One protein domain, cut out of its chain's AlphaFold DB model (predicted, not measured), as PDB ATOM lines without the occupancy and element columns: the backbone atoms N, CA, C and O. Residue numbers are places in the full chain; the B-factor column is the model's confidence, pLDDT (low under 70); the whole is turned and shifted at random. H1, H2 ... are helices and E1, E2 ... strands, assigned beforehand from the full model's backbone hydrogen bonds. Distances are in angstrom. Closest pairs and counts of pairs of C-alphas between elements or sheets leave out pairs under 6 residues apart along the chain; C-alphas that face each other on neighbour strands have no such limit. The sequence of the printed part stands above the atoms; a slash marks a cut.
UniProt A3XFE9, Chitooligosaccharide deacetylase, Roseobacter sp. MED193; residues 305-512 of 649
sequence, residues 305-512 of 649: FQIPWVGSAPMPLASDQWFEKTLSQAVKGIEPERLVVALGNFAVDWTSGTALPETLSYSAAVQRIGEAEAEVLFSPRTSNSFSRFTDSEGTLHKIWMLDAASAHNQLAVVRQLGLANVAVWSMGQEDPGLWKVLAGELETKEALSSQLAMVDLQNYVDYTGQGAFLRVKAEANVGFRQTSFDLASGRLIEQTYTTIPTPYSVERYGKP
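What this domain is: This is residues 305 to 512 of the 649 residues of the protein "Chitooligosaccharide deacetylase" of Roseobacter sp. MED193 (UniProt A3XFE9). A strongly twisted antiparallel sheet of five strands, in the order E3 E2 E6 E5 E4, has H2 packed along one face, and past one end of its strands H3 sits among H1, H4 and the small parallel sheet E1 E7. The hairpin E10 E11 runs beside edge strand E4, with H5 packed on E10, and the small mixed sheet E8 E12 E9 makes the far end of the long axis. The printed part has 208 residues with five named helices and twelve named strands, in the order H1 E1 E2 E3 H2 E4 E5 E6 H3 E7 H4 H5 E8 E9 E10 E11 E12; the class is mixed. It is compact, with a radius of gyration of the C-alphas of 17.8 A and spans of 56 by 38 by 30 A.

How they stand to each other: H1, residues 320 to 330, touches residues 410 to 414 of H3, residues 404 to 416, at a steep tilt of 39 degrees, the same way; their closest C-alphas, Glu 324 and Val 413, are 6.6 A apart. E1, residues 339 to 344, is parallel to E7, residues 421 to 425, with N 343 and O 423 2.8 A apart. E1 runs on at 48 degrees into E2, residues 346 to 349, which forms a hairpin with E3, residues 358 to 361 (N 349 and O 358, 2.8 A). H2, residues 362 to 371, is on the five-strand sheet at a height of 8.2 A, over E2; their closest C-alphas, Phe 346 and Tyr 362, are 5.2 A apart. E4, residues 377 to 379, E5, residues 384 to 390, and E6, residues 396 to 401, form a meander, each strand the antiparallel neighbour of the one before (N 386 and O 377, 2.8 A; N 399 and O 387, 2.9 A). E6 is also antiparallel to E2 (N 348 and O 400, 2.8 A). H2 and H3 on one face give two layers. H4, residues 433 to 439, touches residues 404 to 408 of H3 at a shallow tilt of 27 degrees; their closest C-alphas, Ala 404 and Leu 434, are 4.3 A apart. H5, residues 445 to 452, touches H4 (closest C-alphas Gly 433 and Leu 452, 5.6 A). E12, residues 504 to 509, is parallel to E8, residues 461 to 465 (N 462 and O 504, 2.8 A), and antiparallel to E9, residues 469 to 474 (N 471 and O 507, 2.9 A). E10, residues 479 to 485, and E11, residues 492 to 499, form a hairpin (N 482 and O 496, 2.8 A); the closest C-alphas of E11 and E4, Glu 494 and Phe 378, are 5.4 A apart. Every O i to N i+4 pair is within hydrogen-bond range in H1, H2, H4 and H5, and 8 of 9 in H3.

Where its parts are: H1 begins at C-alpha 320 (50.505, 28.103, -51.138), and E12 ends at C-alpha 509 (13.540, 6.331, -48.479). First to last C-alpha, E5 measures 20.5 A, E10 20.0 A, E11 19.5 A and H3 18.3 A.

The domain as a whole: The C-alphas farthest apart, Ala 488 and Pro 512, are 60.4 A apart. The printed part has no cut and no long link; pLDDT is under 70 at residues 440 to 443.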
ATOM      1  N   PHE A 305      40.705  29.580 -55.306       96.31
ATOM      2  CA  PHE A 305      40.746  28.125 -55.209       96.31
ATOM      3  C   PHE A 305      40.474  27.510 -56.587       96.31
ATOM      4  O   PHE A 305      39.980  28.176 -57.493       96.31
ATOM      5  N   GLN A 306      40.803  26.231 -56.735       92.50
ATOM      6  CA  GLN A 306      40.755  25.491 -57.988       92.50
ATOM      7  C   GLN A 306      39.659  24.427 -57.925       92.50
ATOM      8  O   GLN A 306      39.675  23.567 -57.043       92.50
ATOM      9  N   ILE A 307      38.732  24.453 -58.886       86.44
ATOM     10  CA  ILE A 307      37.726  23.398 -59.063       86.44
ATOM     11  C   ILE A 307      38.215  22.459 -60.180       86.44
ATOM     12  O   ILE A 307      38.405  22.912 -61.313       86.44
ATOM     13  N   PRO A 308      38.451  21.165 -59.903       89.62
ATOM     14  CA  PRO A 308      38.923  20.226 -60.912       89.62
ATOM     15  C   PRO A 308      37.830  19.865 -61.925       89.62
ATOM     16  O   PRO A 308      36.636  19.894 -61.638       89.62
ATOM     17  N   TRP A 309      38.260  19.470 -63.121       87.69
ATOM     18  CA  TRP A 309      37.400  19.052 -64.225       87.69
ATOM     19  C   TRP A 309      37.553  17.549 -64.515       87.69
ATOM     20  O   TRP A 309      38.351  16.841 -63.897       87.69
ATOM     21  N   VAL A 310      36.782  17.040 -65.481       91.25
ATOM     22  CA  VAL A 310      36.826  15.628 -65.903       91.25
ATOM     23  C   VAL A 310      38.254  15.218 -66.295       91.25
ATOM     24  O   VAL A 310      38.837  15.765 -67.231       91.25
ATOM     25  N   GLY A 311      38.812  14.227 -65.602       90.06
ATOM     26  CA  GLY A 311      40.160  13.701 -65.821       90.06
ATOM     27  C   GLY A 311      41.281  14.438 -65.079       90.06
ATOM     28  O   GLY A 311      42.445  14.073 -65.253       90.06
ATOM     29  N   SER A 312      40.983  15.447 -64.252       91.25
ATOM     30  CA  SER A 312      41.979  16.088 -63.383       91.25
ATOM     31  C   SER A 312      42.574  15.093 -62.381       91.25
ATOM     32  O   SER A 312      41.851  14.335 -61.738       91.25
ATOM     33  N   ALA A 313      43.896  15.122 -62.196       93.56
ATOM     34  CA  ALA A 313      44.574  14.295 -61.196       93.56
ATOM     35  C   ALA A 313      44.367  14.834 -59.756       93.56
ATOM     36  O   ALA A 313      44.183  16.040 -59.596       93.56
ATOM     37  N   PRO A 314      44.465  13.994 -58.701       95.94
ATOM     38  CA  PRO A 314      44.202  14.418 -57.321       95.94
ATOM     39  C   PRO A 314      45.213  15.430 -56.762       95.94
ATOM     40  O   PRO A 314      46.328  15.054 -56.362       95.94
ATOM     41  N   MET A 315      44.802  16.693 -56.646       95.31
ATOM     42  CA  MET A 315      45.653  17.852 -56.344       95.31
ATOM     43  C   MET A 315      45.091  18.742 -55.218       95.31
ATOM     44  O   MET A 315      43.875  18.772 -55.046       95.31
ATOM     45  N   PRO A 316      45.947  19.471 -54.468       96.81
ATOM     46  CA  PRO A 316      45.491  20.499 -53.531       96.81
ATOM     47  C   PRO A 316      44.649  21.556 -54.257       96.81
ATOM     48  O   PRO A 316      44.970  21.938 -55.383       96.81
ATOM     49  N   LEU A 317      43.599  22.033 -53.592       97.00
ATOM     50  CA  LEU A 317      42.604  22.951 -54.148       97.00
ATOM     51  C   LEU A 317      43.081  24.408 -54.148       97.00
ATOM     52  O   LEU A 317      42.637  25.196 -54.970       97.00
ATOM     53  N   ALA A 318      43.989  24.785 -53.251       97.06
ATOM     54  CA  ALA A 318      44.576  26.124 -53.227       97.06
ATOM     55  C   ALA A 318      45.963  26.073 -52.578       97.06
ATOM     56  O   ALA A 318      46.140  26.491 -51.434       97.06
ATOM     57  N   SER A 319      46.939  25.482 -53.275       96.88
ATOM     58  CA  SER A 319      48.299  25.348 -52.731       96.88
ATOM     59  C   SER A 319      48.980  26.706 -52.538       96.88
ATOM     60  O   SER A 319      48.873  27.555 -53.419       96.88
ATOM     61  N   ASP A 320      49.746  26.875 -51.454       94.62
ATOM     62  CA  ASP A 320      50.505  28.103 -51.138       94.62
ATOM     63  C   ASP A 320      51.186  28.749 -52.352       94.62
ATOM     64  O   ASP A 320      50.916  29.898 -52.693       94.62
ATOM     65  N   GLN A 321      52.014  27.979 -53.069       95.38
ATOM     66  CA  GLN A 321      52.758  28.462 -54.235       95.38
ATOM     67  C   GLN A 321      51.840  29.005 -55.341       95.38
ATOM     68  O   GLN A 321      52.203  29.951 -56.043       95.38
ATOM     69  N   TRP A 322      50.674  28.389 -55.539       96.50
ATOM     70  CA  TRP A 322      49.693  28.831 -56.525       96.50
ATOM     71  C   TRP A 322      48.909  30.049 -56.023       96.50
ATOM     72  O   TRP A 322      48.740  31.004 -56.783       96.50
ATOM     73  N   PHE A 323      48.491  30.044 -54.756       97.50
ATOM     74  CA  PHE A 323      47.704  31.106 -54.133       97.50
ATOM     75  C   PHE A 323      48.509  32.411 -54.067       97.50
ATOM     76  O   PHE A 323      48.094  33.419 -54.638       97.50
ATOM     77  N   GLU A 324      49.710  32.372 -53.479       96.25
ATOM     78  CA  GLU A 324      50.622  33.517 -53.368       96.25
ATOM     79  C   GLU A 324      50.966  34.098 -54.745       96.25
ATOM     80  O   GLU A 324      50.902  35.312 -54.946       96.25
ATOM     81  N   LYS A 325      51.290  33.239 -55.723       96.31
ATOM     82  CA  LYS A 325      51.645  33.664 -57.084       96.31
ATOM     83  C   LYS A 325      50.473  34.326 -57.806       96.31
ATOM     84  O   LYS A 325      50.674  35.366 -58.430       96.31
ATOM     85  N   THR A 326      49.289  33.717 -57.757       96.50
ATOM     86  CA  THR A 326      48.092  34.206 -58.457       96.50
ATOM     87  C   THR A 326      47.610  35.513 -57.830       96.50
ATOM     88  O   THR A 326      47.404  36.493 -58.544       96.50
ATOM     89  N   LEU A 327      47.563  35.594 -56.496       96.38
ATOM     90  CA  LEU A 327      47.151  36.810 -55.795       96.38
ATOM     91  C   LEU A 327      48.151  37.959 -56.009       96.38
ATOM     92  O   LEU A 327      47.748  39.073 -56.337       96.38
ATOM     93  N   SER A 328      49.459  37.671 -55.976       95.94
ATOM     94  CA  SER A 328      50.529  38.633 -56.316       95.94
ATOM     95  C   SER A 328      50.525  39.094 -57.783       95.94
ATOM     96  O   SER A 328      51.257  40.023 -58.141       95.94
ATOM     97  N   GLN A 329      49.772  38.427 -58.662       94.94
ATOM     98  CA  GLN A 329      49.501  38.890 -60.025       94.94
ATOM     99  C   GLN A 329      48.216  39.721 -60.079       94.94
ATOM    100  O   GLN A 329      48.229  40.776 -60.709       94.94
ATOM    101  N   ALA A 330      47.151  39.305 -59.386       95.44
ATOM    102  CA  ALA A 330      45.883  40.032 -59.329       95.44
ATOM    103  C   ALA A 330      46.058  41.469 -58.799       95.44
ATOM    104  O   ALA A 330      45.642  42.415 -59.466       95.44
ATOM    105  N   VAL A 331      46.796  41.660 -57.697       94.88
ATOM    106  CA  VAL A 331      47.071  42.993 -57.104       94.88
ATOM    107  C   VAL A 331      47.915  43.936 -57.979       94.88
ATOM    108  O   VAL A 331      48.155  45.079 -57.607       94.88
ATOM    109  N   LYS A 332      48.407  43.475 -59.138       93.12
ATOM    110  CA  LYS A 332      49.100  44.326 -60.127       93.12
ATOM    111  C   LYS A 332      48.169  44.866 -61.211       93.12
ATOM    112  O   LYS A 332      48.575  45.772 -61.934       93.12
ATOM    113  N   GLY A 333      46.981  44.278 -61.364       90.69
ATOM    114  CA  GLY A 333      45.981  44.658 -62.365       90.69
ATOM    115  C   GLY A 333      44.638  45.100 -61.780       90.69
ATOM    116  O   GLY A 333      43.820  45.639 -62.517       90.69
ATOM    117  N   ILE A 334      44.410  44.879 -60.482       94.38
ATOM    118  CA  ILE A 334      43.180  45.212 -59.756       94.38
ATOM    119  C   ILE A 334      43.573  45.968 -58.483       94.38
ATOM    120  O   ILE A 334      44.473  45.537 -57.761       94.38
ATOM    121  N   GLU A 335      42.908  47.092 -58.217       92.75
ATOM    122  CA  GLU A 335      43.159  47.925 -57.033       92.75
ATOM    123  C   GLU A 335      42.740  47.179 -55.743       92.75
ATOM    124  O   GLU A 335      41.691  46.518 -55.747       92.75
ATOM    125  N   PRO A 336      43.517  47.257 -54.641       92.12
ATOM    126  CA  PRO A 336      43.256  46.514 -53.400       92.12
ATOM    127  C   PRO A 336      41.841  46.663 -52.827       92.12
ATOM    128  O   PRO A 336      41.268  45.699 -52.326       92.12
ATOM    129  N   GLU A 337      41.252  47.853 -52.937       91.19
ATOM    130  CA  GLU A 337      39.924  48.206 -52.420       91.19
ATOM    131  C   GLU A 337      38.782  47.587 -53.250       91.19
ATOM    132  O   GLU A 337      37.633  47.512 -52.802       91.19
ATOM    133  N   ARG A 338      39.094  47.133 -54.470       94.12
ATOM    134  CA  ARG A 338      38.157  46.528 -55.427       94.12
ATOM    135  C   ARG A 338      38.284  45.015 -55.504       94.12
ATOM    136  O   ARG A 338      37.319  44.355 -55.882       94.12
ATOM    137  N   LEU A 339      39.449  44.465 -55.169       96.69
ATOM    138  CA  LEU A 339      39.690  43.027 -55.177       96.69
ATOM    139  C   LEU A 339      39.108  42.373 -53.918       96.69
ATOM    140  O   LEU A 339      39.545  42.650 -52.805       96.69
ATOM    141  N   VAL A 340      38.168  41.447 -54.106       97.81
ATOM    142  CA  VAL A 340      37.642  40.576 -53.051       97.81
ATOM    143  C   VAL A 340      38.225  39.178 -53.235       97.81
ATOM    144  O   VAL A 340      38.032  38.540 -54.274       97.81
ATOM    145  N   VAL A 341      38.933  38.684 -52.221       97.94
ATOM    146  CA  VAL A 341      39.553  37.352 -52.236       97.94
ATOM    147  C   VAL A 341      38.539  36.316 -51.763       97.94
ATOM    148  O   VAL A 341      38.289  36.198 -50.566       97.94
ATOM    149  N   ALA A 342      37.952  35.550 -52.682       97.88
ATOM    150  CA  ALA A 342      37.041  34.468 -52.318       97.88
ATOM    151  C   ALA A 342      37.818  33.202 -51.932       97.88
ATOM    152  O   ALA A 342      38.501  32.605 -52.763       97.88
ATOM    153  N   LEU A 343      37.708  32.803 -50.666       97.44
ATOM    154  CA  LEU A 343      38.306  31.599 -50.101       97.44
ATOM    155  C   LEU A 343      37.348  30.415 -50.263       97.44
ATOM    156  O   LEU A 343      36.147  30.538 -50.010       97.44
ATOM    157  N   GLY A 344      37.896  29.272 -50.669       95.38
ATOM    158  CA  GLY A 344      37.167  28.008 -50.715       95.38
ATOM    159  C   GLY A 344      37.138  27.357 -49.335       95.38
ATOM    160  O   GLY A 344      38.090  27.485 -48.570       95.38
ATOM    161  N   ASN A 345      36.053  26.655 -49.025       93.88
ATOM    162  CA  ASN A 345      35.777  26.058 -47.712       93.88
ATOM    163  C   ASN A 345      35.242  24.614 -47.817       93.88
ATOM    164  O   ASN A 345      34.543  24.130 -46.932       93.88
ATOM    165  N   PHE A 346      35.523  23.962 -48.943       95.19
ATOM    166  CA  PHE A 346      34.945  22.688 -49.358       95.19
ATOM    167  C   PHE A 346      36.041  21.644 -49.612       95.19
ATOM    168  O   PHE A 346      37.243  21.933 -49.575       95.19
ATOM    169  N   ALA A 347      35.624  20.419 -49.909       97.12
ATOM    170  CA  ALA A 347      36.502  19.316 -50.262       97.12
ATOM    171  C   ALA A 347      36.212  18.781 -51.667       97.12
ATOM    172  O   ALA A 347      35.140  18.993 -52.228       97.12
ATOM    173  N   VAL A 348      37.171  18.053 -52.234       97.81
ATOM    174  CA  VAL A 348      36.971  17.275 -53.457       97.81
ATOM    175  C   VAL A 348      37.538  15.877 -53.274       97.81
ATOM    176  O   VAL A 348      38.679  15.723 -52.830       97.81
ATOM    177  N   ASP A 349      36.749  14.872 -53.646       97.81
ATOM    178  CA  ASP A 349      37.114  13.461 -53.626       97.81
ATOM    179  C   ASP A 349      37.415  12.925 -55.031       97.81
ATOM    180  O   ASP A 349      36.647  13.099 -55.982       97.81
ATOM    181  N   TRP A 350      38.546  12.236 -55.148       98.00
ATOM    182  CA  TRP A 350      38.939  11.479 -56.326       98.00
ATOM    183  C   TRP A 350      38.789   9.978 -56.072       98.00
ATOM    184  O   TRP A 350      39.714   9.313 -55.596       98.00
ATOM    185  N   THR A 351      37.637   9.447 -56.469       97.00
ATOM    186  CA  THR A 351      37.298   8.021 -56.424       97.00
ATOM    187  C   THR A 351      37.944   7.242 -57.577       97.00
ATOM    188  O   THR A 351      37.848   7.624 -58.747       97.00
ATOM    189  N   SER A 352      38.580   6.105 -57.291       95.44
ATOM    190  CA  SER A 352      39.178   5.247 -58.320       95.44
ATOM    191  C   SER A 352      38.130   4.666 -59.270       95.44
ATOM    192  O   SER A 352      37.208   3.987 -58.833       95.44
ATOM    193  N   GLY A 353      38.314   4.873 -60.576       91.69
ATOM    194  CA  GLY A 353      37.367   4.444 -61.615       91.69
ATOM    195  C   GLY A 353      36.401   5.545 -62.063       91.69
ATOM    196  O   GLY A 353      35.844   5.444 -63.156       91.69
ATOM    197  N   THR A 354      36.275   6.631 -61.296       93.62
ATOM    198  CA  THR A 354      35.441   7.786 -61.646       93.62
ATOM    199  C   THR A 354      36.272   8.848 -62.371       93.62
ATOM    200  O   THR A 354      37.380   9.186 -61.958       93.62
ATOM    201  N   ALA A 355      35.754   9.375 -63.485       91.19
ATOM    202  CA  ALA A 355      36.465  10.365 -64.302       91.19
ATOM    203  C   ALA A 355      36.268  11.817 -63.825       91.19
ATOM    204  O   ALA A 355      37.141  12.650 -64.050       91.19
ATOM    205  N   LEU A 356      35.131  12.132 -63.201       92.94
ATOM    206  CA  LEU A 356      34.823  13.451 -62.645       92.94
ATOM    207  C   LEU A 356      34.950  13.384 -61.113       92.94
ATOM    208  O   LEU A 356      34.222  12.595 -60.513       92.94
ATOM    209  N   PRO A 357      35.846  14.165 -60.486       95.12
ATOM    210  CA  PRO A 357      35.932  14.245 -59.029       95.12
ATOM    211  C   PRO A 357      34.653  14.834 -58.418       95.12
ATOM    212  O   PRO A 357      34.016  15.699 -59.020       95.12
ATOM    213  N   GLU A 358      34.287  14.383 -57.222       94.88
ATOM    214  CA  GLU A 358      33.084  14.833 -56.513       94.88
ATOM    215  C   GLU A 358      33.423  15.999 -55.578       94.88
ATOM    216  O   GLU A 358      34.333  15.886 -54.761       94.88
ATOM    217  N   THR A 359      32.696  17.117 -55.673       93.75
ATOM    218  CA  THR A 359      32.822  18.227 -54.710       93.75
ATOM    219  C   THR A 359      31.912  17.975 -53.511       93.75
ATOM    220  O   THR A 359      30.725  17.710 -53.684       93.75
ATOM    221  N   LEU A 360      32.468  18.082 -52.307       92.56
ATOM    222  CA  LEU A 360      31.834  17.774 -51.026       92.56
ATOM    223  C   LEU A 360      31.881  18.996 -50.103       92.56
ATOM    224  O   LEU A 360      32.832  19.778 -50.156       92.56
ATOM    225  N   SER A 361      30.916  19.130 -49.190       91.81
ATOM    226  CA  SER A 361      31.120  19.973 -48.007       91.81
ATOM    227  C   SER A 361      32.252  19.410 -47.138       91.81
ATOM    228  O   SER A 361      32.572  18.219 -47.204       91.81
ATOM    229  N   TYR A 362      32.825  20.248 -46.273       94.06
ATOM    230  CA  TYR A 362      33.725  19.799 -45.213       94.06
ATOM    231  C   TYR A 362      33.083  18.674 -44.383       94.06
ATOM    232  O   TYR A 362      33.713  17.636 -44.186       94.06
ATOM    233  N   SER A 363      31.811  18.831 -43.989       91.00
ATOM    234  CA  SER A 363      31.059  17.843 -43.200       91.00
ATOM    235  C   SER A 363      30.949  16.469 -43.875       91.00
ATOM    236  O   SER A 363      31.242  15.457 -43.241       91.00
ATOM    237  N   ALA A 364      30.606  16.418 -45.167       91.50
ATOM    238  CA  ALA A 364      30.509  15.166 -45.918       91.50
ATOM    239  C   ALA A 364      31.887  14.511 -46.129       91.50
ATOM    240  O   ALA A 364      32.015  13.287 -46.100       91.50
ATOM    241  N   ALA A 365      32.940  15.315 -46.301       95.38
ATOM    242  CA  ALA A 365      34.300  14.809 -46.437       95.38
ATOM    243  C   ALA A 365      34.830  14.183 -45.140       95.38
ATOM    244  O   ALA A 365      35.356  13.072 -45.182       95.38
ATOM    245  N   VAL A 366      34.679  14.853 -43.991       94.88
ATOM    246  CA  VAL A 366      35.130  14.293 -42.703       94.88
ATOM    247  C   VAL A 366      34.290  13.092 -42.275       94.88
ATOM    248  O   VAL A 366      34.863  12.128 -41.776       94.88
ATOM    249  N   GLN A 367      32.986  13.068 -42.575       91.62
ATOM    250  CA  GLN A 367      32.156  11.875 -42.391       91.62
ATOM    251  C   GLN A 367      32.687  10.685 -43.202       91.62
ATOM    252  O   GLN A 367      32.962   9.641 -42.620       91.62
ATOM    253  N   ARG A 368      32.911  10.846 -44.515       93.44
ATOM    254  CA  ARG A 368      33.416   9.766 -45.389       93.44
ATOM    255  C   ARG A 368      34.794   9.248 -44.950       93.44
ATOM    256  O   ARG A 368      35.080   8.062 -45.081       93.44
ATOM    257  N   ILE A 369      35.640  10.126 -44.407       95.62
ATOM    258  CA  ILE A 369      36.944   9.767 -43.822       95.62
ATOM    259  C   ILE A 369      36.761   8.987 -42.508       95.62
ATOM    260  O   ILE A 369      37.431   7.977 -42.303       95.62
ATOM    261  N   GLY A 370      35.835   9.417 -41.643       92.94
ATOM    262  CA  GLY A 370      35.511   8.747 -40.380       92.94
ATOM    263  C   GLY A 370      34.876   7.367 -40.564       92.94
ATOM    264  O   GLY A 370      35.270   6.425 -39.882       92.94
ATOM    265  N   GLU A 371      33.964   7.216 -41.527       91.56
ATOM    266  CA  GLU A 371      33.353   5.931 -41.910       91.56
ATOM    267  C   GLU A 371      34.386   4.909 -42.418       91.56
ATOM    268  O   GLU A 371      34.192   3.704 -42.262       91.56
ATOM    269  N   ALA A 372      35.497   5.382 -42.992       94.88
ATOM    270  CA  ALA A 372      36.619   4.558 -43.438       94.88
ATOM    271  C   ALA A 372      37.717   4.358 -42.370       94.88
ATOM    272  O   ALA A 372      38.780   3.827 -42.694       94.88
ATOM    273  N   GLU A 373      37.494   4.809 -41.127       93.94
ATOM    274  CA  GLU A 373      38.476   4.819 -40.023       93.94
ATOM    275  C   GLU A 373      39.832   5.457 -40.414       93.94
ATOM    276  O   GLU A 373      40.899   5.067 -39.938       93.94
ATOM    277  N   ALA A 374      39.801   6.444 -41.316       96.25
ATOM    278  CA  ALA A 374      40.984   7.056 -41.910       96.25
ATOM    279  C   ALA A 374      41.383   8.375 -41.226       96.25
ATOM    280  O   ALA A 374      40.571   9.056 -40.609       96.25
ATOM    281  N   GLU A 375      42.647   8.780 -41.363       95.50
ATOM    282  CA  GLU A 375      43.150  10.031 -40.779       95.50
ATOM    283  C   GLU A 375      42.942  11.238 -41.712       95.50
ATOM    284  O   GLU A 375      43.081  11.132 -42.936       95.50
ATOM    285  N   VAL A 376      42.689  12.416 -41.132       96.88
ATOM    286  CA  VAL A 376      42.831  13.714 -41.815       96.88
ATOM    287  C   VAL A 376      44.242  14.243 -41.551       96.88
ATOM    288  O   VAL A 376      44.630  14.427 -40.398       96.88
ATOM    289  N   LEU A 377      44.999  14.507 -42.618       95.88
ATOM    290  CA  LEU A 377      46.386  14.971 -42.573       95.88
ATOM    291  C   LEU A 377      46.506  16.387 -43.144       95.88
ATOM    292  O   LEU A 377      45.865  16.711 -44.141       95.88
ATOM    293  N   PHE A 378      47.393  17.212 -42.588       97.38
ATOM    294  CA  PHE A 378      47.714  18.536 -43.136       97.38
ATOM    295  C   PHE A 378      49.062  18.542 -43.865       97.38
ATOM    296  O   PHE A 378      50.049  17.980 -43.393       97.38
ATOM    297  N   SER A 379      49.132  19.202 -45.025       96.94
ATOM    298  CA  SER A 379      50.374  19.353 -45.793       96.94
ATOM    299  C   SER A 379      50.964  20.764 -45.619       96.94
ATOM    300  O   SER A 379      50.536  21.677 -46.327       96.94
ATOM    301  N   PRO A 380      52.007  20.977 -44.786       94.81
ATOM    302  CA  PRO A 380      52.625  22.301 -44.590       94.81
ATOM    303  C   PRO A 380      53.318  22.882 -45.833       94.81
ATOM    304  O   PRO A 380      53.743  24.030 -45.817       94.81
ATOM    305  N   ARG A 381      53.467  22.096 -46.910       92.31
ATOM    306  CA  ARG A 381      54.017  22.559 -48.202       92.31
ATOM    307  C   ARG A 381      52.964  23.138 -49.144       92.31
ATOM    308  O   ARG A 381      53.323  23.694 -50.179       92.31
ATOM    309  N   THR A 382      51.690  22.897 -48.855       95.81
ATOM    310  CA  THR A 382      50.563  23.338 -49.685       95.81
ATOM    311  C   THR A 382      49.493  24.059 -48.875       95.81
ATOM    312  O   THR A 382      48.618  24.653 -49.483       95.81
ATOM    313  N   SER A 383      49.539  23.975 -47.542       96.12
ATOM    314  CA  SER A 383      48.537  24.480 -46.602       96.12
ATOM    315  C   SER A 383      47.119  24.037 -46.941       96.12
ATOM    316  O   SER A 383      46.202  24.845 -46.997       96.12
ATOM    317  N   ASN A 384      46.961  22.753 -47.262       97.19
ATOM    318  CA  ASN A 384      45.673  22.110 -47.535       97.19
ATOM    319  C   ASN A 384      45.631  20.803 -46.728       97.19
ATOM    320  O   ASN A 384      46.645  20.089 -46.662       97.19
ATOM    321  N   SER A 385      44.467  20.484 -46.169       97.69
ATOM    322  CA  SER A 385      44.190  19.185 -45.552       97.69
ATOM    323  C   SER A 385      43.861  18.134 -46.619       97.69
ATOM    324  O   SER A 385      43.393  18.456 -47.715       97.69
ATOM    325  N   PHE A 386      44.128  16.864 -46.326       97.88
ATOM    326  CA  PHE A 386      43.861  15.745 -47.226       97.88
ATOM    327  C   PHE A 386      43.684  14.422 -46.477       97.88
ATOM    328  O   PHE A 386      44.132  14.261 -45.345       97.88
ATOM    329  N   SER A 387      43.086  13.444 -47.153       98.19
ATOM    330  CA  SER A 387      43.096  12.045 -46.728       98.19
ATOM    331  C   SER A 387      43.206  11.112 -47.936       98.19
ATOM    332  O   SER A 387      42.968  11.506 -49.082       98.19
ATOM    333  N   ARG A 388      43.615   9.867 -47.693       97.88
ATOM    334  CA  ARG A 388      43.674   8.800 -48.695       97.88
ATOM    335  C   ARG A 388      43.413   7.468 -48.009       97.88
ATOM    336  O   ARG A 388      44.212   7.045 -47.181       97.88
ATOM    337  N   PHE A 389      42.359   6.789 -48.432       98.00
ATOM    338  CA  PHE A 389      41.883   5.548 -47.830       98.00
ATOM    339  C   PHE A 389      41.237   4.649 -48.885       98.00
ATOM    340  O   PHE A 389      41.025   5.066 -50.026       98.00
ATOM    341  N   THR A 390      40.949   3.413 -48.498       97.56
ATOM    342  CA  THR A 390      40.090   2.505 -49.257       97.56
ATOM    343  C   THR A 390      38.802   2.334 -48.462       97.56
ATOM    344  O   THR A 390      38.881   2.126 -47.254       97.56
ATOM    345  N   ASP A 391      37.648   2.471 -49.109       94.06
ATOM    346  CA  ASP A 391      36.344   2.300 -48.462       94.06
ATOM    347  C   ASP A 391      36.025   0.814 -48.173       94.06
ATOM    348  O   ASP A 391      36.802  -0.099 -48.480       94.06
ATOM    349  N   SER A 392      34.855   0.556 -47.586       91.06
ATOM    350  CA  SER A 392      34.372  -0.801 -47.300       91.06
ATOM    351  C   SER A 392      34.000  -1.615 -48.551       91.06
ATOM    352  O   SER A 392      33.900  -2.842 -48.465       91.06
ATOM    353  N   GLU A 393      33.841  -0.974 -49.715       92.88
ATOM    354  CA  GLU A 393      33.575  -1.619 -51.009       92.88
ATOM    355  C   GLU A 393      34.870  -1.980 -51.771       92.88
ATOM    356  O   GLU A 393      34.839  -2.745 -52.738       92.88
ATOM    357  N   GLY A 394      36.029  -1.498 -51.305       94.38
ATOM    358  CA  GLY A 394      37.340  -1.708 -51.927       94.38
ATOM    359  C   GLY A 394      37.763  -0.597 -52.895       94.38
ATOM    360  O   GLY A 394      38.786  -0.731 -53.577       94.38
ATOM    361  N   THR A 395      37.014   0.500 -52.956       96.75
ATOM    362  CA  THR A 395      37.277   1.676 -53.786       96.75
ATOM    363  C   THR A 395      38.355   2.545 -53.147       96.75
ATOM    364  O   THR A 395      38.344   2.790 -51.946       96.75
ATOM    365  N   LEU A 396      39.322   3.027 -53.933       97.88
ATOM    366  CA  LEU A 396      40.361   3.935 -53.444       97.88
ATOM    367  C   LEU A 396      39.893   5.389 -53.571       97.88
ATOM    368  O   LEU A 396      39.603   5.849 -54.676       97.88
ATOM    369  N   HIS A 397      39.946   6.122 -52.465       98.19
ATOM    370  CA  HIS A 397      39.631   7.545 -52.380       98.19
ATOM    371  C   HIS A 397      40.890   8.379 -52.146       98.19
ATOM    372  O   HIS A 397      41.871   7.934 -51.532       98.19
ATOM    373  N   LYS A 398      40.861   9.626 -52.612       98.12
ATOM    374  CA  LYS A 398      41.826  10.648 -52.208       98.12
ATOM    375  C   LYS A 398      41.124  11.995 -52.164       98.12
ATOM    376  O   LYS A 398      40.827  12.567 -53.208       98.12
ATOM    377  N   ILE A 399      40.941  12.500 -50.953       98.31
ATOM    378  CA  ILE A 399      40.252  13.756 -50.676       98.31
ATOM    379  C   ILE A 399      41.288  14.851 -50.432       98.31
ATOM    380  O   ILE A 399      42.232  14.641 -49.671       98.31
ATOM    381  N   TRP A 400      41.105  16.018 -51.047       98.38
ATOM    382  CA  TRP A 400      41.740  17.274 -50.630       98.38
ATOM    383  C   TRP A 400      40.656  18.235 -50.148       98.38
ATOM    384  O   TRP A 400      39.570  18.254 -50.722       98.38
ATOM    385  N   MET A 401      40.939  19.033 -49.121       97.06
ATOM    386  CA  MET A 401      39.968  19.961 -48.541       97.06
ATOM    387  C   MET A 401      40.592  21.303 -48.164       97.06
ATOM    388  O   MET A 401      41.777  21.384 -47.824       97.06
ATOM    389  N   LEU A 402      39.759  22.340 -48.221       97.94
ATOM    390  CA  LEU A 402      40.017  23.658 -47.663       97.94
ATOM    391  C   LEU A 402      39.167  23.817 -46.403       97.94
ATOM    392  O   LEU A 402      37.948  23.686 -46.434       97.94
ATOM    393  N   ASP A 403      39.847  24.059 -45.295       96.50
ATOM    394  CA  ASP A 403      39.327  24.070 -43.931       96.50
ATOM    395  C   ASP A 403      39.857  25.302 -43.172       96.50
ATOM    396  O   ASP A 403      40.582  26.126 -43.739       96.50
ATOM    397  N   ALA A 404      39.535  25.444 -41.882       94.94
ATOM    398  CA  ALA A 404      40.004  26.568 -41.065       94.94
ATOM    399  C   ALA A 404      41.541  26.688 -41.061       94.94
ATOM    400  O   ALA A 404      42.092  27.788 -41.128       94.94
ATOM    401  N   ALA A 405      42.240  25.549 -41.047       94.88
ATOM    402  CA  ALA A 405      43.695  25.487 -41.084       94.88
ATOM    403  C   ALA A 405      44.282  26.017 -42.405       94.88
ATOM    404  O   ALA A 405      45.269  26.759 -42.407       94.88
ATOM    405  N   SER A 406      43.643  25.681 -43.526       96.25
ATOM    406  CA  SER A 406      43.986  26.188 -44.857       96.25
ATOM    407  C   SER A 406      43.706  27.694 -44.966       96.25
ATOM    408  O   SER A 406      44.568  28.462 -45.402       96.25
ATOM    409  N   ALA A 407      42.533  28.131 -44.495       95.69
ATOM    410  CA  ALA A 407      42.103  29.526 -44.520       95.69
ATOM    411  C   ALA A 407      43.000  30.444 -43.669       95.69
ATOM    412  O   ALA A 407      43.312  31.553 -44.101       95.69
ATOM    413  N   HIS A 408      43.484  29.985 -42.508       94.06
ATOM    414  CA  HIS A 408      44.414  30.747 -41.656       94.06
ATOM    415  C   HIS A 408      45.687  31.148 -42.412       94.06
ATOM    416  O   HIS A 408      46.076  32.320 -42.431       94.06
ATOM    417  N   ASN A 409      46.306  30.187 -43.105       94.88
ATOM    418  CA  ASN A 409      47.512  30.438 -43.895       94.88
ATOM    419  C   ASN A 409      47.228  31.325 -45.121       94.88
ATOM    420  O   ASN A 409      48.037  32.195 -45.443       94.88
ATOM    421  N   GLN A 410      46.071  31.162 -45.770       95.88
ATOM    422  CA  GLN A 410      45.648  32.012 -46.889       95.88
ATOM    423  C   GLN A 410      45.414  33.466 -46.454       95.88
ATOM    424  O   GLN A 410      45.918  34.388 -47.096       95.88
ATOM    425  N   LEU A 411      44.726  33.695 -45.333       93.31
ATOM    426  CA  LEU A 411      44.474  35.032 -44.786       93.31
ATOM    427  C   LEU A 411      45.765  35.753 -44.383       93.31
ATOM    428  O   LEU A 411      45.861  36.967 -44.552       93.31
ATOM    429  N   ALA A 412      46.787  35.030 -43.914       91.06
ATOM    430  CA  ALA A 412      48.106  35.616 -43.678       91.06
ATOM    431  C   ALA A 412      48.716  36.208 -44.969       91.06
ATOM    432  O   ALA A 412      49.242  37.321 -44.940       91.06
ATOM    433  N   VAL A 413      48.574  35.521 -46.111       93.94
ATOM    434  CA  VAL A 413      49.015  36.016 -47.431       93.94
ATOM    435  C   VAL A 413      48.176  37.212 -47.895       93.94
ATOM    436  O   VAL A 413      48.735  38.204 -48.362       93.94
ATOM    437  N   VAL A 414      46.848  37.154 -47.737       94.12
ATOM    438  CA  VAL A 414      45.924  38.259 -48.071       94.12
ATOM    439  C   VAL A 414      46.324  39.537 -47.325       94.12
ATOM    440  O   VAL A 414      46.550  40.574 -47.953       94.12
ATOM    441  N   ARG A 415      46.520  39.441 -46.002       88.94
ATOM    442  CA  ARG A 415      46.956  40.560 -45.150       88.94
ATOM    443  C   ARG A 415      48.360  41.057 -45.518       88.94
ATOM    444  O   ARG A 415      48.580  42.265 -45.567       88.94
ATOM    445  N   GLN A 416      49.304  40.162 -45.835       90.56
ATOM    446  CA  GLN A 416      50.662  40.539 -46.261       90.56
ATOM    447  C   GLN A 416      50.677  41.350 -47.569       90.56
ATOM    448  O   GLN A 416      51.555  42.193 -47.757       90.56
ATOM    449  N   LEU A 417      49.709  41.120 -48.460       91.56
ATOM    450  CA  LEU A 417      49.531  41.875 -49.705       91.56
ATOM    451  C   LEU A 417      48.688  43.155 -49.536       91.56
ATOM    452  O   LEU A 417      48.414  43.827 -50.527       91.56
ATOM    453  N   GLY A 418      48.304  43.515 -48.306       90.12
ATOM    454  CA  GLY A 418      47.535  44.730 -48.009       90.12
ATOM    455  C   GLY A 418      46.057  44.657 -48.401       90.12
ATOM    456  O   GLY A 418      45.409  45.693 -48.511       90.12
ATOM    457  N   LEU A 419      45.523  43.454 -48.627       91.88
ATOM    458  CA  LEU A 419      44.125  43.245 -49.002       91.88
ATOM    459  C   LEU A 419      43.232  43.114 -47.764       91.88
ATOM    460  O   LEU A 419      43.605  42.478 -46.779       91.88
ATOM    461  N   ALA A 420      42.037  43.700 -47.849       86.56
ATOM    462  CA  ALA A 420      41.085  43.796 -46.740       86.56
ATOM    463  C   ALA A 420      39.726  43.124 -47.014       86.56
ATOM    464  O   ALA A 420      38.978  42.849 -46.078       86.56
ATOM    465  N   ASN A 421      39.390  42.871 -48.282       93.50
ATOM    466  CA  ASN A 421      38.107  42.293 -48.671       93.50
ATOM    467  C   ASN A 421      38.251  40.793 -48.943       93.50
ATOM    468  O   ASN A 421      39.044  40.372 -49.790       93.50
ATOM    469  N   VAL A 422      37.447  39.991 -48.253       95.56
ATOM    470  CA  VAL A 422      37.452  38.525 -48.352       95.56
ATOM    471  C   VAL A 422      36.033  37.998 -48.524       95.56
ATOM    472  O   VAL A 422      35.082  38.596 -48.024       95.56
ATOM    473  N   ALA A 423      35.879  36.875 -49.222       96.50
ATOM    474  CA  ALA A 423      34.604  36.175 -49.337       96.50
ATOM    475  C   ALA A 423      34.716  34.717 -48.889       96.50
ATOM    476  O   ALA A 423      35.740  34.078 -49.121       96.50
ATOM    477  N   VAL A 424      33.642  34.179 -48.319       95.94
ATOM    478  CA  VAL A 424      33.459  32.735 -48.117       95.94
ATOM    479  C   VAL A 424      32.673  32.175 -49.300       95.94
ATOM    480  O   VAL A 424      31.567  32.642 -49.585       95.94
ATOM    481  N   TRP A 425      33.260  31.205 -50.009       94.81
ATOM    482  CA  TRP A 425      32.698  30.609 -51.224       94.81
ATOM    483  C   TRP A 425      32.722  29.066 -51.126       94.81
ATOM    484  O   TRP A 425      33.737  28.445 -51.435       94.81
ATOM    485  N   SER A 426      31.655  28.395 -50.681       91.62
ATOM    486  CA  SER A 426      30.277  28.878 -50.454       91.62
ATOM    487  C   SER A 426      29.763  28.560 -49.055       91.62
ATOM    488  O   SER A 426      30.132  27.546 -48.475       91.62
ATOM    489  N   MET A 427      28.869  29.398 -48.534       89.56
ATOM    490  CA  MET A 427      28.209  29.174 -47.243       89.56
ATOM    491  C   MET A 427      27.512  27.804 -47.191       89.56
ATOM    492  O   MET A 427      26.996  27.325 -48.203       89.56
ATOM    493  N   GLY A 428      27.475  27.187 -46.008       83.94
ATOM    494  CA  GLY A 428      26.875  25.868 -45.781       83.94
ATOM    495  C   GLY A 428      27.787  24.691 -46.134       83.94
ATOM    496  O   GLY A 428      27.348  23.542 -46.076       83.94
ATOM    497  N   GLN A 429      29.043  24.951 -46.501       87.19
ATOM    498  CA  GLN A 429      30.029  23.913 -46.822       87.19
ATOM    499  C   GLN A 429      31.220  23.886 -45.863       87.19
ATOM    500  O   GLN A 429      31.938  22.890 -45.853       87.19
ATOM    501  N   GLU A 430      31.421  24.949 -45.083       90.69
ATOM    502  CA  GLU A 430      32.614  25.194 -44.279       90.69
ATOM    503  C   GLU A 430      32.858  24.241 -43.103       90.69
ATOM    504  O   GLU A 430      31.956  23.673 -42.494       90.69
ATOM    505  N   ASP A 431      34.137  24.170 -42.739       93.50
ATOM    506  CA  ASP A 431      34.596  23.926 -41.375       93.50
ATOM    507  C   ASP A 431      34.107  25.063 -40.449       93.50
ATOM    508  O   ASP A 431      34.458  26.220 -40.706       93.50
ATOM    509  N   PRO A 432      33.373  24.784 -39.354       89.00
ATOM    510  CA  PRO A 432      32.913  25.802 -38.398       89.00
ATOM    511  C   PRO A 432      34.036  26.696 -37.845       89.00
ATOM    512  O   PRO A 432      33.838  27.880 -37.569       89.00
ATOM    513  N   GLY A 433      35.255  26.158 -37.727       90.75
ATOM    514  CA  GLY A 433      36.434  26.904 -37.292       90.75
ATOM    515  C   GLY A 433      36.861  28.017 -38.256       90.75
ATOM    516  O   GLY A 433      37.623  28.897 -37.858       90.75
ATOM    517  N   LEU A 434      36.359  28.029 -39.499       92.19
ATOM    518  CA  LEU A 434      36.576  29.119 -40.454       92.19
ATOM    519  C   LEU A 434      36.117  30.458 -39.870       92.19
ATOM    520  O   LEU A 434      36.817  31.460 -40.010       92.19
ATOM    521  N   TRP A 435      34.988  30.474 -39.156       88.88
ATOM    522  CA  TRP A 435      34.460  31.687 -38.536       88.88
ATOM    523  C   TRP A 435      35.339  32.185 -37.389       88.88
ATOM    524  O   TRP A 435      35.559  33.389 -37.272       88.88
ATOM    525  N   LYS A 436      35.938  31.272 -36.610       87.06
ATOM    526  CA  LYS A 436      36.949  31.611 -35.593       87.06
ATOM    527  C   LYS A 436      38.222  32.182 -36.226       87.06
ATOM    528  O   LYS A 436      38.749  33.176 -35.746       87.06
ATOM    529  N   VAL A 437      38.678  31.620 -37.346       89.25
ATOM    530  CA  VAL A 437      39.850  32.106 -38.101       89.25
ATOM    531  C   VAL A 437      39.615  33.476 -38.753       89.25
ATOM    532  O   VAL A 437      40.529  34.303 -38.794       89.25
ATOM    533  N   LEU A 438      38.397  33.740 -39.235       87.00
ATOM    534  CA  LEU A 438      38.002  35.048 -39.761       87.00
ATOM    535  C   LEU A 438      37.869  36.093 -38.639       87.00
ATOM    536  O   LEU A 438      38.331  37.216 -38.809       87.00
ATOM    537  N   ALA A 439      37.294  35.730 -37.489       78.06
ATOM    538  CA  ALA A 439      37.134  36.619 -36.334       78.06
ATOM    539  C   ALA A 439      38.444  36.889 -35.564       78.06
ATOM    540  O   ALA A 439      38.655  37.989 -35.052       78.06
ATOM    541  N   GLY A 440      39.328  35.892 -35.470       65.50
ATOM    542  CA  GLY A 440      40.501  35.849 -34.591       65.50
ATOM    543  C   GLY A 440      41.697  36.703 -35.023       65.50
ATOM    544  O   GLY A 440      42.839  36.322 -34.771       65.50
ATOM    545  N   GLU A 441      41.476  37.857 -35.663       55.53
ATOM    546  CA  GLU A 441      42.525  38.707 -36.263       55.53
ATOM    547  C   GLU A 441      43.597  39.215 -35.273       55.53
ATOM    548  O   GLU A 441      44.634  39.730 -35.693       55.53
ATOM    549  N   LEU A 442      43.353  39.092 -33.963       50.22
ATOM    550  CA  LEU A 442      44.176  39.641 -32.878       50.22
ATOM    551  C   LEU A 442      44.553  38.610 -31.796       50.22
ATOM    552  O   LEU A 442      45.031  38.995 -30.727       50.22
ATOM    553  N   GLU A 443      44.319  37.316 -32.027       61.50
ATOM    554  CA  GLU A 443      44.533  36.280 -31.010       61.50
ATOM    555  C   GLU A 443      45.947  35.680 -31.009       61.50
ATOM    556  O   GLU A 443      46.663  35.687 -32.014       61.50
ATOM    557  N   THR A 444      46.372  35.146 -29.857       76.25
ATOM    558  CA  THR A 444      47.625  34.380 -29.785       76.25
ATOM    559  C   THR A 444      47.443  33.001 -30.422       76.25
ATOM    560  O   THR A 444      46.325  32.501 -30.564       76.25
ATOM    561  N   LYS A 445      48.550  32.353 -30.794       80.38
ATOM    562  CA  LYS A 445      48.533  31.039 -31.462       80.38
ATOM    563  C   LYS A 445      47.875  29.972 -30.583       80.38
ATOM    564  O   LYS A 445      47.179  29.096 -31.078       80.38
ATOM    565  N   GLU A 446      48.063  30.087 -29.273       82.06
ATOM    566  CA  GLU A 446      47.512  29.212 -28.242       82.06
ATOM    567  C   GLU A 446      45.998  29.423 -28.078       82.06
ATOM    568  O   GLU A 446      45.255  28.451 -27.932       82.06
ATOM    569  N   ALA A 447      45.533  30.676 -28.156       84.50
ATOM    570  CA  ALA A 447      44.113  31.014 -28.121       84.50
ATOM    571  C   ALA A 447      43.392  30.488 -29.374       84.50
ATOM    572  O   ALA A 447      42.432  29.728 -29.243       84.50
ATOM    573  N   LEU A 448      43.931  30.751 -30.571       86.56
ATOM    574  CA  LEU A 448      43.382  30.218 -31.822       86.56
ATOM    575  C   LEU A 448      43.400  28.680 -31.851       86.56
ATOM    576  O   LEU A 448      42.408  28.066 -32.234       86.56
ATOM    577  N   SER A 449      44.485  28.041 -31.398       88.00
ATOM    578  CA  SER A 449      44.552  26.574 -31.281       88.00
ATOM    579  C   SER A 449      43.451  26.021 -30.371       88.00
ATOM    580  O   SER A 449      42.828  25.012 -30.699       88.00
ATOM    581  N   SER A 450      43.157  26.721 -29.270       88.69
ATOM    582  CA  SER A 450      42.099  26.348 -28.324       88.69
ATOM    583  C   SER A 450      40.699  26.539 -28.917       88.69
ATOM    584  O   SER A 450      39.851  25.666 -28.752       88.69
ATOM    585  N   GLN A 451      40.457  27.630 -29.653       87.69
ATOM    586  CA  GLN A 451      39.182  27.867 -30.344       87.69
ATOM    587  C   GLN A 451      38.926  26.871 -31.478       87.69
ATOM    588  O   GLN A 451      37.781  26.507 -31.728       87.69
ATOM    589  N   LEU A 452      39.984  26.418 -32.154       91.62
ATOM    590  CA  LEU A 452      39.887  25.404 -33.198       91.62
ATOM    591  C   LEU A 452      39.766  23.979 -32.644       91.62
ATOM    592  O   LEU A 452      39.394  23.092 -33.405       91.62
ATOM    593  N   ALA A 453      40.068  23.728 -31.368       93.44
ATOM    594  CA  ALA A 453      40.186  22.368 -30.838       93.44
ATOM    595  C   ALA A 453      38.893  21.540 -30.950       93.44
ATOM    596  O   ALA A 453      38.957  20.336 -31.196       93.44
ATOM    597  N   MET A 454      37.731  22.175 -30.792       93.19
ATOM    598  CA  MET A 454      36.420  21.540 -30.938       93.19
ATOM    599  C   MET A 454      35.883  21.747 -32.359       93.19
ATOM    600  O   MET A 454      35.915  22.861 -32.879       93.19
ATOM    601  N   VAL A 455      35.361  20.686 -32.977       92.88
ATOM    602  CA  VAL A 455      34.671  20.762 -34.272       92.88
ATOM    603  C   VAL A 455      33.256  20.226 -34.109       92.88
ATOM    604  O   VAL A 455      33.044  19.020 -33.996       92.88
ATOM    605  N   ASP A 456      32.289  21.137 -34.075       88.56
ATOM    606  CA  ASP A 456      30.877  20.819 -33.888       88.56
ATOM    607  C   ASP A 456      30.121  20.889 -35.220       88.56
ATOM    608  O   ASP A 456      30.011  21.951 -35.832       88.56
ATOM    609  N   LEU A 457      29.602  19.746 -35.672       87.00
ATOM    610  CA  LEU A 457      28.835  19.634 -36.911       87.00
ATOM    611  C   LEU A 457      27.321  19.501 -36.686       87.00
ATOM    612  O   LEU A 457      26.612  19.157 -37.626       87.00
ATOM    613  N   GLN A 458      26.790  19.811 -35.497       79.31
ATOM    614  CA  GLN A 458      25.346  19.718 -35.212       79.31
ATOM    615  C   GLN A 458      24.464  20.537 -36.171       79.31
ATOM    616  O   GLN A 458      23.357  20.115 -36.493       79.31
ATOM    617  N   ASN A 459      24.934  21.682 -36.678       74.69
ATOM    618  CA  ASN A 459      24.181  22.478 -37.659       74.69
ATOM    619  C   ASN A 459      24.216  21.916 -39.092       74.69
ATOM    620  O   ASN A 459      23.524  22.440 -39.963       74.69
ATOM    621  N   TYR A 460      24.969  20.840 -39.328       77.50
ATOM    622  CA  TYR A 460      25.077  20.153 -40.607       77.50
ATOM    623  C   TYR A 460      24.405  18.782 -40.515       77.50
ATOM    624  O   TYR A 460      24.473  18.080 -39.503       77.50
ATOM    625  N   VAL A 461      23.762  18.389 -41.607       78.88
ATOM    626  CA  VAL A 461      23.077  17.104 -41.725       78.88
ATOM    627  C   VAL A 461      23.424  16.522 -43.084       78.88
ATOM    628  O   VAL A 461      23.318  17.202 -44.103       78.88
ATOM    629  N   ASP A 462      23.843  15.269 -43.087       78.50
ATOM    630  CA  ASP A 462      24.091  14.479 -44.279       78.50
ATOM    631  C   ASP A 462      22.822  13.738 -44.729       78.50
ATOM    632  O   ASP A 462      21.980  13.347 -43.910       78.50
ATOM    633  N   TYR A 463      22.700  13.524 -46.042       78.38
ATOM    634  CA  TYR A 463      21.606  12.763 -46.632       78.38
ATOM    635  C   TYR A 463      22.082  11.564 -47.430       78.38
ATOM    636  O   TYR A 463      22.769  11.684 -48.443       78.38
ATOM    637  N   THR A 464      21.534  10.411 -47.065       81.25
ATOM    638  CA  THR A 464      21.694   9.161 -47.808       81.25
ATOM    639  C   THR A 464      20.367   8.718 -48.425       81.25
ATOM    640  O   THR A 464      19.288   9.111 -47.983       81.25
ATOM    641  N   GLY A 465      20.422   7.867 -49.451       84.75
ATOM    642  CA  GLY A 465      19.226   7.278 -50.063       84.75
ATOM    643  C   GLY A 465      18.405   8.234 -50.940       84.75
ATOM    644  O   GLY A 465      18.851   9.311 -51.329       84.75
ATOM    645  N   GLN A 466      17.206   7.793 -51.331       82.88
ATOM    646  CA  GLN A 466      16.274   8.544 -52.178       82.88
ATOM    647  C   GLN A 466      14.819   8.195 -51.834       82.88
ATOM    648  O   GLN A 466      14.469   7.024 -51.646       82.88
ATOM    649  N   GLY A 467      13.942   9.199 -51.855       85.38
ATOM    650  CA  GLY A 467      12.501   9.037 -51.678       85.38
ATOM    651  C   GLY A 467      11.892  10.065 -50.732       85.38
ATOM    652  O   GLY A 467      12.600  10.848 -50.114       85.38
ATOM    653  N   ALA A 468      10.566  10.037 -50.629       84.56
ATOM    654  CA  ALA A 468       9.800  11.071 -49.945       84.56
ATOM    655  C   ALA A 468       9.723  10.935 -48.416       84.56
ATOM    656  O   ALA A 468       9.157  11.814 -47.769       84.56
ATOM    657  N   PHE A 469      10.227   9.848 -47.826       88.94
ATOM    658  CA  PHE A 469      10.196   9.645 -46.376       88.94
ATOM    659  C   PHE A 469      11.574   9.839 -45.757       88.94
ATOM    660  O   PHE A 469      12.575   9.451 -46.354       88.94
ATOM    661  N   LEU A 470      11.614  10.402 -44.550       89.00
ATOM    662  CA  LEU A 470      12.838  10.695 -43.808       89.00
ATOM    663  C   LEU A 470      12.997   9.739 -42.619       89.00
ATOM    664  O   LEU A 470      12.015   9.360 -41.977       89.00
ATOM    665  N   ARG A 471      14.240   9.364 -42.312       90.56
ATOM    666  CA  ARG A 471      14.610   8.602 -41.113       90.56
ATOM    667  C   ARG A 471      15.948   9.087 -40.580       90.56
ATOM    668  O   ARG A 471      16.927   9.069 -41.316       90.56
ATOM    669  N   VAL A 472      16.019   9.456 -39.308       90.31
ATOM    670  CA  VAL A 472      17.293   9.796 -38.662       90.31
ATOM    671  C   VAL A 472      18.045   8.495 -38.369       90.31
ATOM    672  O   VAL A 472      17.501   7.596 -37.724       90.31
ATOM    673  N   LYS A 473      19.259   8.373 -38.914       90.38
ATOM    674  CA  LYS A 473      20.104   7.165 -38.894       90.38
ATOM    675  C   LYS A 473      21.173   7.233 -37.811       90.38
ATOM    676  O   LYS A 473      21.438   6.218 -37.174       90.38
ATOM    677  N   ALA A 474      21.766   8.410 -37.628       88.44
ATOM    678  CA  ALA A 474      22.807   8.677 -36.646       88.44
ATOM    679  C   ALA A 474      22.708  10.120 -36.134       88.44
ATOM    680  O   ALA A 474      22.304  11.026 -36.869       88.44
ATOM    681  N   GLU A 475      23.093  10.307 -34.876       88.81
ATOM    682  CA  GLU A 475      23.261  11.618 -34.247       88.81
ATOM    683  C   GLU A 475      24.631  12.217 -34.593       88.81
ATOM    684  O   GLU A 475      25.580  11.487 -34.895       88.81
ATOM    685  N   ALA A 476      24.732  13.547 -34.551       88.69
ATOM    686  CA  ALA A 476      26.009  14.232 -34.705       88.69
ATOM    687  C   ALA A 476      26.956  13.916 -33.534       88.69
ATOM    688  O   ALA A 476      26.528  13.839 -32.384       88.69
ATOM    689  N   ASN A 477      28.254  13.796 -33.819       90.94
ATOM    690  CA  ASN A 477      29.299  13.658 -32.806       90.94
ATOM    691  C   ASN A 477      30.302  14.801 -32.948       90.94
ATOM    692  O   ASN A 477      30.824  15.055 -34.037       90.94
ATOM    693  N   VAL A 478      30.597  15.463 -31.830       93.31
ATOM    694  CA  VAL A 478      31.609  16.520 -31.763       93.31
ATOM    695  C   VAL A 478      32.999  15.914 -31.947       93.31
ATOM    696  O   VAL A 478      33.388  14.976 -31.249       93.31
ATOM    697  N   GLY A 479      33.751  16.467 -32.894       94.88
ATOM    698  CA  GLY A 479      35.134  16.100 -33.159       94.88
ATOM    699  C   GLY A 479      36.119  16.936 -32.354       94.88
ATOM    700  O   GLY A 479      35.821  18.044 -31.907       94.88
ATOM    701  N   PHE A 480      37.332  16.410 -32.227       95.88
ATOM    702  CA  PHE A 480      38.435  17.060 -31.532       95.88
ATOM    703  C   PHE A 480      39.675  17.049 -32.419       95.88
ATOM    704  O   PHE A 480      40.162  15.977 -32.798       95.88
ATOM    705  N   ARG A 481      40.190  18.239 -32.739       95.00
ATOM    706  CA  ARG A 481      41.440  18.427 -33.482       95.00
ATOM    707  C   ARG A 481      42.512  19.093 -32.633       95.00
ATOM    708  O   ARG A 481      42.230  19.817 -31.684       95.00
ATOM    709  N   GLN A 482      43.757  18.870 -33.018       94.06
ATOM    710  CA  GLN A 482      44.930  19.564 -32.503       94.06
ATOM    711  C   GLN A 482      45.616  20.279 -33.667       94.06
ATOM    712  O   GLN A 482      45.584  19.799 -34.801       94.06
ATOM    713  N   THR A 483      46.203  21.445 -33.400       94.50
ATOM    714  CA  THR A 483      46.848  22.291 -34.415       94.50
ATOM    715  C   THR A 483      48.216  22.762 -33.931       94.50
ATOM    716  O   THR A 483      48.346  23.239 -32.804       94.50
ATOM    717  N   SER A 484      49.230  22.663 -34.793       93.62
ATOM    718  CA  SER A 484      50.594  23.136 -34.511       93.62
ATOM    719  C   SER A 484      50.932  24.328 -35.406       93.62
ATOM    720  O   SER A 484      50.680  24.304 -36.614       93.62
ATOM    721  N   PHE A 485      51.562  25.355 -34.834       92.94
ATOM    722  CA  PHE A 485      51.962  26.574 -35.540       92.94
ATOM    723  C   PHE A 485      53.481  26.745 -35.545       92.94
ATOM    724  O   PHE A 485      54.149  26.509 -34.538       92.94
ATOM    725  N   ASP A 486      54.031  27.239 -36.652       91.00
ATOM    726  CA  ASP A 486      55.417  27.688 -36.694       91.00
ATOM    727  C   ASP A 486      55.603  28.944 -35.825       91.00
ATOM    728  O   ASP A 486      54.853  29.930 -35.905       91.00
ATOM    729  N   LEU A 487      56.629  28.925 -34.974       85.88
ATOM    730  CA  LEU A 487      56.861  29.986 -33.997       85.88
ATOM    731  C   LEU A 487      57.309  31.297 -34.654       85.88
ATOM    732  O   LEU A 487      56.924  32.356 -34.160       85.88
ATOM    733  N   ALA A 488      58.034  31.245 -35.776       86.69
ATOM    734  CA  ALA A 488      58.543  32.438 -36.452       86.69
ATOM    735  C   ALA A 488      57.495  33.104 -37.362       86.69
ATOM    736  O   ALA A 488      57.239  34.297 -37.236       86.69
ATOM    737  N   SER A 489      56.876  32.338 -38.260       86.38
ATOM    738  CA  SER A 489      55.932  32.842 -39.268       86.38
ATOM    739  C   SER A 489      54.480  32.908 -38.792       86.38
ATOM    740  O   SER A 489      53.684  33.629 -39.381       86.38
ATOM    741  N   GLY A 490      54.107  32.151 -37.752       87.19
ATOM    742  CA  GLY A 490      52.712  32.041 -37.305       87.19
ATOM    743  C   GLY A 490      51.801  31.245 -38.238       87.19
ATOM    744  O   GLY A 490      50.597  31.180 -37.997       87.19
ATOM    745  N   ARG A 491      52.365  30.608 -39.267       90.06
ATOM    746  CA  ARG A 491      51.646  29.678 -40.138       90.06
ATOM    747  C   ARG A 491      51.285  28.411 -39.372       90.06
ATOM    748  O   ARG A 491      52.098  27.905 -38.601       90.06
ATOM    749  N   LEU A 492      50.099  27.875 -39.624       93.19
ATOM    750  CA  LEU A 492      49.739  26.530 -39.195       93.19
ATOM    751  C   LEU A 492      50.515  25.527 -40.059       93.19
ATOM    752  O   LEU A 492      50.574  25.666 -41.283       93.19
ATOM    753  N   ILE A 493      51.159  24.556 -39.416       95.19
ATOM    754  CA  ILE A 493      52.039  23.565 -40.060       95.19
ATOM    755  C   ILE A 493      51.552  22.123 -39.899       95.19
ATOM    756  O   ILE A 493      52.004  21.245 -40.631       95.19
ATOM    757  N   GLU A 494      50.620  21.876 -38.983       95.00
ATOM    758  CA  GLU A 494      50.063  20.555 -38.709       95.00
ATOM    759  C   GLU A 494      48.638  20.688 -38.165       95.00
ATOM    760  O   GLU A 494      48.345  21.597 -37.387       95.00
ATOM    761  N   GLN A 495      47.771  19.760 -38.562       94.56
ATOM    762  CA  GLN A 495      46.459  19.531 -37.969       94.56
ATOM    763  C   GLN A 495      46.235  18.018 -37.915       94.56
ATOM    764  O   GLN A 495      46.464  17.334 -38.915       94.56
ATOM    765  N   THR A 496      45.785  17.515 -36.770       93.69
ATOM    766  CA  THR A 496      45.443  16.102 -36.541       93.69
ATOM    767  C   THR A 496      44.109  16.011 -35.806       93.69
ATOM    768  O   THR A 496      43.737  16.934 -35.085       93.69
ATOM    769  N   TYR A 497      43.369  14.916 -35.987       95.38
ATOM    770  CA  TYR A 497      42.084  14.692 -35.315       95.38
ATOM    771  C   TYR A 497      42.231  13.539 -34.326       95.38
ATOM    772  O   TYR A 497      42.584  12.428 -34.714       95.38
ATOM    773  N   THR A 498      41.951  13.793 -33.047       94.25
ATOM    774  CA  THR A 498      41.849  12.745 -32.018       94.25
ATOM    775  C   THR A 498      40.473  12.080 -32.039       94.25
ATOM    776  O   THR A 498      40.309  10.953 -31.582       94.25
ATOM    777  N   THR A 499      39.466  12.777 -32.566       94.62
ATOM    778  CA  THR A 499      38.141  12.237 -32.884       94.62
ATOM    779  C   THR A 499      37.617  12.989 -34.098       94.62
ATOM    780  O   THR A 499      37.628  14.221 -34.108       94.62
ATOM    781  N   ILE A 500      37.199  12.263 -35.130       94.62
ATOM    782  CA  ILE A 500      36.659  12.862 -36.353       94.62
ATOM    783  C   ILE A 500      35.197  13.253 -36.089       94.62
ATOM    784  O   ILE A 500      34.446  12.420 -35.579       94.62
ATOM    785  N   PRO A 501      34.788  14.501 -36.381       94.25
ATOM    786  CA  PRO A 501      33.406  14.928 -36.194       94.25
ATOM    787  C   PRO A 501      32.486  14.229 -37.201       94.25
ATOM    788  O   PRO A 501      32.866  14.029 -38.355       94.25
ATOM    789  N   THR A 502      31.252  13.932 -36.796       90.25
ATOM    790  CA  THR A 502      30.204  13.456 -37.712       90.25
ATOM    791  C   THR A 502      28.993  14.388 -37.643       90.25
ATOM    792  O   THR A 502      28.589  14.754 -36.537       90.25
ATOM    793  N   PRO A 503      28.388  14.781 -38.778       87.81
ATOM    794  CA  PRO A 503      27.098  15.469 -38.778       87.81
ATOM    795  C   PRO A 503      25.972  14.508 -38.361       87.81
ATOM    796  O   PRO A 503      26.188  13.303 -38.201       87.81
ATOM    797  N   TYR A 504      24.747  15.020 -38.226       85.94
ATOM    798  CA  TYR A 504      23.566  14.150 -38.212       85.94
ATOM    799  C   TYR A 504      23.445  13.425 -39.558       85.94
ATOM    800  O   TYR A 504      23.697  14.035 -40.591       85.94
ATOM    801  N   SER A 505      22.992  12.169 -39.578       86.56
ATOM    802  CA  SER A 505      22.724  11.449 -40.835       86.56
ATOM    803  C   SER A 505      21.241  11.122 -40.974       86.56
ATOM    804  O   SER A 505      20.641  10.520 -40.076       86.56
ATOM    805  N   VAL A 506      20.640  11.500 -42.106       86.50
ATOM    806  CA  VAL A 506      19.228  11.254 -42.421       86.50
ATOM    807  C   VAL A 506      19.100  10.459 -43.723       86.50
ATOM    808  O   VAL A 506      19.565  10.854 -44.786       86.50
ATOM    809  N   GLU A 507      18.414   9.322 -43.662       88.00
ATOM    810  CA  GLU A 507      18.069   8.502 -44.822       88.00
ATOM    811  C   GLU A 507      16.762   8.995 -45.451       88.00
ATOM    812  O   GLU A 507      15.718   9.037 -44.792       88.00
ATOM    813  N   ARG A 508      16.804   9.291 -46.750       87.31
ATOM    814  CA  ARG A 508      15.626   9.411 -47.612       87.31
ATOM    815  C   ARG A 508      15.260   8.041 -48.159       87.31
ATOM    816  O   ARG A 508      16.103   7.343 -48.723       87.31
ATOM    817  N   TYR A 509      14.002   7.642 -48.028       89.50
ATOM    818  CA  TYR A 509      13.540   6.331 -48.479       89.50
ATOM    819  C   TYR A 509      12.134   6.364 -49.081       89.50
ATOM    820  O   TYR A 509      11.400   7.349 -49.006       89.50
ATOM    821  N   GLY A 510      11.753   5.254 -49.718       88.31
ATOM    822  CA  GLY A 510      10.440   5.102 -50.350       88.31
ATOM    823  C   GLY A 510      10.323   5.738 -51.736       88.31
ATOM    824  O   GLY A 510       9.209   6.037 -52.163       88.31
ATOM    825  N   LYS A 511      11.439   5.928 -52.458       87.44
ATOM    826  CA  LYS A 511      11.405   6.260 -53.890       87.44
ATOM    827  C   LYS A 511      10.535   5.232 -54.635       87.44
ATOM    828  O   LYS A 511      10.790   4.034 -54.512       87.44
ATOM    829  N   PRO A 512       9.518   5.659 -55.401       82.94
ATOM    830  CA  PRO A 512       8.669   4.728 -56.127       82.94
ATOM    831  C   PRO A 512       9.380   4.190 -57.379       82.94
ATOM    832  O   PRO A 512      10.134   4.905 -58.036       82.94
TER     833      PRO A 512